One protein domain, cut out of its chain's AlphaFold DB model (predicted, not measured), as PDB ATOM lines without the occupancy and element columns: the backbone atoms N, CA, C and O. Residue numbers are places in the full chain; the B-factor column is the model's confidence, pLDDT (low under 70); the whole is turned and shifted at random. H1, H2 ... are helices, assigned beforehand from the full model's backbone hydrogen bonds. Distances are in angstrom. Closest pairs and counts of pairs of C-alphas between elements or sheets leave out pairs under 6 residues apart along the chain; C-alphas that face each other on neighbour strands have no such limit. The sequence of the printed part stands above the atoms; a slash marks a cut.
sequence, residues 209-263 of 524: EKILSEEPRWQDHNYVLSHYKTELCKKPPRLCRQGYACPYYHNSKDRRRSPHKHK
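Overview. This is residues 209 to 263 of the 524 residues of a protein of Takifugu flavidus (sansaifugu) (UniProt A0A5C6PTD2). Little regular structure is present: three short helices, H1, H2 and H3 in chain order, make one part of a loose C, with H3 at the turn, and the winding stretch of residues 228 to 263 makes the rest. The printed part has 55 residues, of which 16 are in named helices, with no named strand; the class is all helix. The whole is compact, with a radius of gyration of the C-alphas of 11.4 A, and only just flat, spanning 33 by 26 by 14 A.

Arrangement. H3, residues 221 to 227, is close but not clearly touching to H2, residues 216 to 219; their closest C-alphas, of Trp 218 and Val 224, are 5.9 A apart. H2 is likewise close but not clearly touching to H1, residues 209 to 213, the closest C-alphas, of Leu 212 and Trp 218, being 7.1 A apart. H1 and H3 are apart. In H1 and H3 every O i to N i+4 pair is within hydrogen-bond range; H2 is too short for one.

Along the chain. H3 is 10.1 A long and ends at C-alpha 227 (193.859, 245.325, 169.317). H2 measures 5.9 A and H1 5.8 A, from C-alpha 209 (203.475, 255.351, 156.454).

Size, cuts and confidence. The C-alphas farthest apart, of Lys 210 and Lys 263, are 33.7 A apart. The printed part has no cut, and both links are tight. Mean pLDDT of the printed part is 71.3; residues 209 to 217, 219, 235 to 244 and 263 are under 70.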
ATOM      1  N   GLU A 209     203.669 254.259 155.493       48.62
ATOM      2  CA  GLU A 209     203.475 255.351 156.454       48.62
ATOM      3  C   GLU A 209     202.082 255.967 156.334       48.62
ATOM      4  O   GLU A 209     201.426 256.142 157.349       48.62
ATOM      5  N   LYS A 210     201.557 256.197 155.124       45.12
ATOM      6  CA  LYS A 210     200.222 256.786 154.925       45.12
ATOM      7  C   LYS A 210     199.081 255.872 155.390       45.12
ATOM      8  O   LYS A 210     198.130 256.361 155.980       45.12
ATOM      9  N   ILE A 211     199.191 254.548 155.231       48.78
ATOM     10  CA  ILE A 211     198.188 253.585 155.735       48.78
ATOM     11  C   ILE A 211     198.294 253.393 157.260       48.78
ATOM     12  O   ILE A 211     197.278 253.176 157.915       48.78
ATOM     13  N   LEU A 212     199.496 253.487 157.845       45.38
ATOM     14  CA  LEU A 212     199.674 253.540 159.307       45.38
ATOM     15  C   LEU A 212     199.350 254.931 159.893       45.38
ATOM     16  O   LEU A 212     199.165 255.060 161.100       45.38
ATOM     17  N   SER A 213     199.248 255.953 159.041       46.25
ATOM     18  CA  SER A 213     198.849 257.327 159.367       46.25
ATOM     19  C   SER A 213     197.330 257.544 159.264       46.25
ATOM     20  O   SER A 213     196.812 258.470 159.881       46.25
ATOM     21  N   GLU A 214     196.589 256.667 158.571       48.09
ATOM     22  CA  GLU A 214     195.131 256.789 158.375       48.09
ATOM     23  C   GLU A 214     194.278 256.478 159.623       48.09
ATOM     24  O   GLU A 214     193.081 256.746 159.615       48.09
ATOM     25  N   GLU A 215     194.858 255.995 160.727       54.94
ATOM     26  CA  GLU A 215     194.153 255.900 162.011       54.94
ATOM     27  C   GLU A 215     195.132 256.188 163.171       54.94
ATOM     28  O   GLU A 215     195.895 255.296 163.558       54.94
ATOM     29  N   PRO A 216     195.110 257.399 163.770       63.09
ATOM     30  CA  PRO A 216     196.053 257.842 164.814       63.09
ATOM     31  C   PRO A 216     196.168 256.906 166.029       63.09
ATOM     32  O   PRO A 216     197.117 256.974 166.802       63.09
ATOM     33  N   ARG A 217     195.200 256.002 166.203       68.88
ATOM     34  CA  ARG A 217     195.107 255.064 167.324       68.88
ATOM     35  C   ARG A 217     196.176 253.974 167.296       68.88
ATOM     36  O   ARG A 217     196.551 253.491 168.354       68.88
ATOM     37  N   TRP A 218     196.689 253.582 166.126       70.94
ATOM     38  CA  TRP A 218     197.737 252.549 166.038       70.94
ATOM     39  C   TRP A 218     199.133 253.043 166.452       70.94
ATOM     40  O   TRP A 218     200.039 252.223 166.574       70.94
ATOM     41  N   GLN A 219     199.296 254.347 166.700       67.38
ATOM     42  CA  GLN A 219     200.496 254.923 167.319       67.38
ATOM     43  C   GLN A 219     200.459 254.821 168.855       67.38
ATOM     44  O   GLN A 219     201.507 254.867 169.491       67.38
ATOM     45  N   ASP A 220     199.277 254.633 169.461       77.00
ATOM     46  CA  ASP A 220     199.147 254.425 170.905       77.00
ATOM     47  C   ASP A 220     199.530 252.990 171.296       77.00
ATOM     48  O   ASP A 220     198.917 252.002 170.872       77.00
ATOM     49  N   HIS A 221     200.525 252.881 172.174       72.75
ATOM     50  CA  HIS A 221     201.062 251.618 172.659       72.75
ATOM     51  C   HIS A 221     199.999 250.728 173.330       72.75
ATOM     52  O   HIS A 221     199.936 249.520 173.077       72.75
ATOM     53  N   ASN A 222     199.111 251.321 174.134       76.62
ATOM     54  CA  ASN A 222     198.061 250.578 174.837       76.62
ATOM     55  C   ASN A 222     197.017 250.018 173.866       76.62
ATOM     56  O   ASN A 222     196.520 248.892 174.026       76.62
ATOM     57  N   TYR A 223     196.707 250.790 172.826       80.38
ATOM     58  CA  TYR A 223     195.801 250.374 171.773       80.38
ATOM     59  C   TYR A 223     196.367 249.197 170.971       80.38
ATOM     60  O   TYR A 223     195.653 248.210 170.772       80.38
ATOM     61  N   VAL A 224     197.652 249.246 170.597       80.75
ATOM     62  CA  VAL A 224     198.343 248.156 169.883       80.75
ATOM     63  C   VAL A 224     198.296 246.860 170.690       80.75
ATOM     64  O   VAL A 224     197.847 245.839 170.165       80.75
ATOM     65  N   LEU A 225     198.677 246.885 171.974       80.75
ATOM     66  CA  LEU A 225     198.648 245.696 172.842       80.75
ATOM     67  C   LEU A 225     197.258 245.048 172.916       80.75
ATOM     68  O   LEU A 225     197.131 243.825 173.005       80.75
ATOM     69  N   SER A 226     196.214 245.870 172.850       79.25
ATOM     70  CA  SER A 226     194.833 245.437 173.044       79.25
ATOM     71  C   SER A 226     194.134 244.986 171.756       79.25
ATOM     72  O   SER A 226     193.206 244.171 171.823       79.25
ATOM     73  N   HIS A 227     194.571 245.485 170.592       80.94
ATOM     74  CA  HIS A 227     193.859 245.325 169.317       80.94
ATOM     75  C   HIS A 227     194.677 244.612 168.233       80.94
ATOM     76  O   HIS A 227     194.082 244.039 167.313       80.94
ATOM     77  N   TYR A 228     196.008 244.546 168.355       84.94
ATOM     78  CA  TYR A 228     196.874 243.909 167.362       84.94
ATOM     79  C   TYR A 228     196.513 242.435 167.156       84.94
ATOM     80  O   TYR A 228     196.585 241.597 168.057       84.94
ATOM     81  N   LYS A 229     196.106 242.122 165.927       87.25
ATOM     82  CA  LYS A 229     195.698 240.806 165.426       87.25
ATOM     83  C   LYS A 229     194.556 240.159 166.198       87.25
ATOM     84  O   LYS A 229     194.407 238.937 166.190       87.25
ATOM     85  N   THR A 230     193.726 240.968 166.843       86.19
ATOM     86  CA  THR A 230     192.524 240.491 167.538       86.19
ATOM     87  C   THR A 230     191.310 240.402 166.613       86.19
ATOM     88  O   THR A 230     190.401 239.607 166.859       86.19
ATOM     89  N   GLU A 231     191.329 241.144 165.503       84.12
ATOM     90  CA  GLU A 231     190.255 241.221 164.510       84.12
ATOM     91  C   GLU A 231     190.713 240.762 163.121       84.12
ATOM     92  O   GLU A 231     191.888 240.898 162.761       84.12
ATOM     93  N   LEU A 232     189.780 240.178 162.356       84.69
ATOM     94  CA  LEU A 232     190.045 239.674 161.009       84.69
ATOM     95  C   LEU A 232     190.245 240.863 160.073       84.69
ATOM     96  O   LEU A 232     189.442 241.798 160.070       84.69
ATOM     97  N   CYS A 233     191.284 240.807 159.247       83.06
ATOM     98  CA  CYS A 233     191.519 241.842 158.256       83.06
ATOM     99  C   CYS A 233     190.323 241.950 157.308       83.06
ATOM    100  O   CYS A 233     189.915 240.971 156.682       83.06
ATOM    101  N   LYS A 234     189.781 243.165 157.181       76.50
ATOM    102  CA  LYS A 234     188.675 243.465 156.260       76.50
ATOM    103  C   LYS A 234     189.104 243.364 154.793       76.50
ATOM    104  O   LYS A 234     188.262 243.190 153.918       76.50
ATOM    105  N   LYS A 235     190.412 243.458 154.520       68.94
ATOM    106  CA  LYS A 235     190.986 243.212 153.195       68.94
ATOM    107  C   LYS A 235     191.246 241.708 153.051       68.94
ATOM    108  O   LYS A 235     191.873 241.121 153.936       68.94
ATOM    109  N   PRO A 236     190.816 241.068 151.947       59.59
ATOM    110  CA  PRO A 236     191.151 239.675 151.685       59.59
ATOM    111  C   PRO A 236     192.667 239.459 151.817       59.59
ATOM    112  O   PRO A 236     193.423 240.300 151.325       59.59
ATOM    113  N   PRO A 237     193.148 238.345 152.409       56.22
ATOM    114  CA  PRO A 237     194.579 238.114 152.646       56.22
ATOM    115  C   PRO A 237     195.478 238.274 151.410       56.22
ATOM    116  O   PRO A 237     196.663 238.555 151.540       56.22
ATOM    117  N   ARG A 238     194.910 238.109 150.208       56.38
ATOM    118  CA  ARG A 238     195.594 238.250 148.911       56.38
ATOM    119  C   ARG A 238     195.719 239.694 148.409       56.38
ATOM    120  O   ARG A 238     196.441 239.931 147.455       56.38
ATOM    121  N   LEU A 239     195.014 240.641 149.026       59.66
ATOM    122  CA  LEU A 239     194.986 242.063 148.657       59.66
ATOM    123  C   LEU A 239     195.553 242.967 149.764       59.66
ATOM    124  O   LEU A 239     195.716 244.171 149.570       59.66
ATOM    125  N   CYS A 240     195.869 242.408 150.935       68.88
ATOM    126  CA  CYS A 240     196.517 243.149 152.007       68.88
ATOM    127  C   CYS A 240     198.028 243.236 151.751       68.88
ATOM    128  O   CYS A 240     198.775 242.303 152.046       68.88
ATOM    129  N   ARG A 241     198.484 244.376 151.214       55.38
ATOM    130  CA  ARG A 241     199.902 244.630 150.889       55.38
ATOM    131  C   ARG A 241     200.835 244.532 152.104       55.38
ATOM    132  O   ARG A 241     202.005 244.217 151.929       55.38
ATOM    133  N   GLN A 242     200.315 244.729 153.319       63.00
ATOM    134  CA  GLN A 242     201.060 244.554 154.570       63.00
ATOM    135  C   GLN A 242     201.339 243.083 154.927       63.00
ATOM    136  O   GLN A 242     202.215 242.821 155.748       63.00
ATOM    137  N   GLY A 243     200.625 242.112 154.343       67.31
ATOM    138  CA  GLY A 243     200.865 240.684 154.573       67.31
ATOM    139  C   GLY A 243     200.931 240.313 156.062       67.31
ATOM    140  O   GLY A 243     199.965 240.502 156.802       67.31
ATOM    141  N   TYR A 244     202.084 239.793 156.502       62.03
ATOM    142  CA  TYR A 244     202.346 239.412 157.900       62.03
ATOM    143  C   TYR A 244     202.466 240.600 158.867       62.03
ATOM    144  O   TYR A 244     202.225 240.423 160.062       62.03
ATOM    145  N   ALA A 245     202.802 241.790 158.362       70.38
ATOM    146  CA  ALA A 245     202.901 243.028 159.134       70.38
ATOM    147  C   ALA A 245     201.539 243.722 159.323       70.38
ATOM    148  O   ALA A 245     201.468 244.791 159.922       70.38
ATOM    149  N   CYS A 246     200.448 243.138 158.817       80.50
ATOM    150  CA  CYS A 246     199.119 243.705 158.996       80.50
ATOM    151  C   CYS A 246     198.718 243.698 160.485       80.50
ATOM    152  O   CYS A 246     198.852 242.657 161.140       80.50
ATOM    153  N   PRO A 247     198.179 244.814 161.014       82.50
ATOM    154  CA  PRO A 247     197.645 244.874 162.374       82.50
ATOM    155  C   PRO A 247     196.425 243.980 162.609       82.50
ATOM    156  O   PRO A 247     196.057 243.736 163.752       82.50
ATOM    157  N   TYR A 248     195.806 243.469 161.547       83.94
ATOM    158  CA  TYR A 248     194.679 242.548 161.596       83.94
ATOM    159  C   TYR A 248     195.125 241.141 161.190       83.94
ATOM    160  O   TYR A 248     195.996 240.978 160.335       83.94
ATOM    161  N   TYR A 249     194.518 240.104 161.773       84.62
ATOM    162  CA  TYR A 249     194.898 238.732 161.439       84.62
ATOM    163  C   TYR A 249     194.280 238.301 160.105       84.62
ATOM    164  O   TYR A 249     193.167 238.692 159.761       84.62
ATOM    165  N   HIS A 250     194.981 237.445 159.363       81.81
ATOM    166  CA  HIS A 250     194.504 236.890 158.085       81.81
ATOM    167  C   HIS A 250     194.192 235.390 158.142       81.81
ATOM    168  O   HIS A 250     193.567 234.847 157.233       81.81
ATOM    169  N   ASN A 251     194.662 234.696 159.180       75.75
ATOM    170  CA  ASN A 251     194.441 233.267 159.385       75.75
ATOM    171  C   ASN A 251     194.438 232.934 160.886       75.75
ATOM    172  O   ASN A 251     194.884 233.732 161.711       75.75
ATOM    173  N   SER A 252     193.962 231.740 161.244       78.19
ATOM    174  CA  SER A 252     193.803 231.328 162.643       78.19
ATOM    175  C   SER A 252     195.114 231.212 163.426       78.19
ATOM    176  O   SER A 252     195.078 231.353 164.644       78.19
ATOM    177  N   LYS A 253     196.256 230.975 162.761       76.94
ATOM    178  CA  LYS A 253     197.580 230.953 163.415       76.94
ATOM    179  C   LYS A 253     198.043 232.351 163.820       76.94
ATOM    180  O   LYS A 253     198.806 232.482 164.765       76.94
ATOM    181  N   ASP A 254     197.583 233.371 163.104       80.56
ATOM    182  CA  ASP A 254     197.961 234.765 163.317       80.56
ATOM    183  C   ASP A 254     197.019 235.500 164.289       80.56
ATOM    184  O   ASP A 254     197.300 236.615 164.720       80.56
ATOM    185  N   ARG A 255     195.888 234.877 164.645       85.31
ATOM    186  CA  ARG A 255     194.859 235.464 165.505       85.31
ATOM    187  C   ARG A 255     195.275 235.465 166.973       85.31
ATOM    188  O   ARG A 255     195.443 234.410 167.584       85.31
ATOM    189  N   ARG A 256     195.311 236.652 167.573       83.88
ATOM    190  CA  ARG A 256     195.457 236.867 169.019       83.88
ATOM    191  C   ARG A 256     194.080 236.978 169.674       83.88
ATOM    192  O   ARG A 256     193.100 237.345 169.029       83.88
ATOM    193  N   ARG A 257     193.975 236.629 170.960       81.38
ATOM    194  CA  ARG A 257     192.741 236.873 171.724       81.38
ATOM    195  C   ARG A 257     192.824 238.282 172.300       81.38
ATOM    196  O   ARG A 257     193.891 238.723 172.702       81.38
ATOM    197  N   SER A 258     191.708 239.002 172.310       77.31
ATOM    198  CA  SER A 258     191.697 240.351 172.878       77.31
ATOM    199  C   SER A 258     191.850 240.287 174.405       77.31
ATOM    200  O   SER A 258     191.058 239.573 175.038       77.31
ATOM    201  N   PRO A 259     192.796 241.043 175.001       73.88
ATOM    202  CA  PRO A 259     192.966 241.147 176.453       73.88
ATOM    203  C   PRO A 259     191.726 241.678 177.183       73.88
ATOM    204  O   PRO A 259     191.462 241.290 178.314       73.88
ATOM    205  N   HIS A 260     190.897 242.489 176.516       71.00
ATOM    206  CA  HIS A 260     189.638 242.989 177.086       71.00
ATOM    207  C   HIS A 260     188.569 241.903 177.258       71.00
ATOM    208  O   HIS A 260     187.639 242.067 178.043       71.00
ATOM    209  N   LYS A 261     188.679 240.794 176.516       71.25
ATOM    210  CA  LYS A 261     187.712 239.683 176.546       71.25
ATOM    211  C   LYS A 261     188.258 238.440 177.247       71.25
ATOM    212  O   LYS A 261     187.479 237.621 177.718       71.25
ATOM    213  N   HIS A 262     189.578 238.276 177.288       71.62
ATOM    214  CA  HIS A 262     190.240 237.108 177.860       71.62
ATOM    215  C   HIS A 262     191.262 237.566 178.895       71.62
ATOM    216  O   HIS A 262     192.215 238.263 178.557       71.62
ATOM    217  N   LYS A 263     191.079 237.146 180.151       68.69
ATOM    218  CA  LYS A 263     192.057 237.392 181.213       68.69
ATOM    219  C   LYS A 263     193.297 236.548 180.940       68.69
ATOM    220  O   LYS A 263     193.251 235.323 181.023       68.69
TER     221      LYS A 263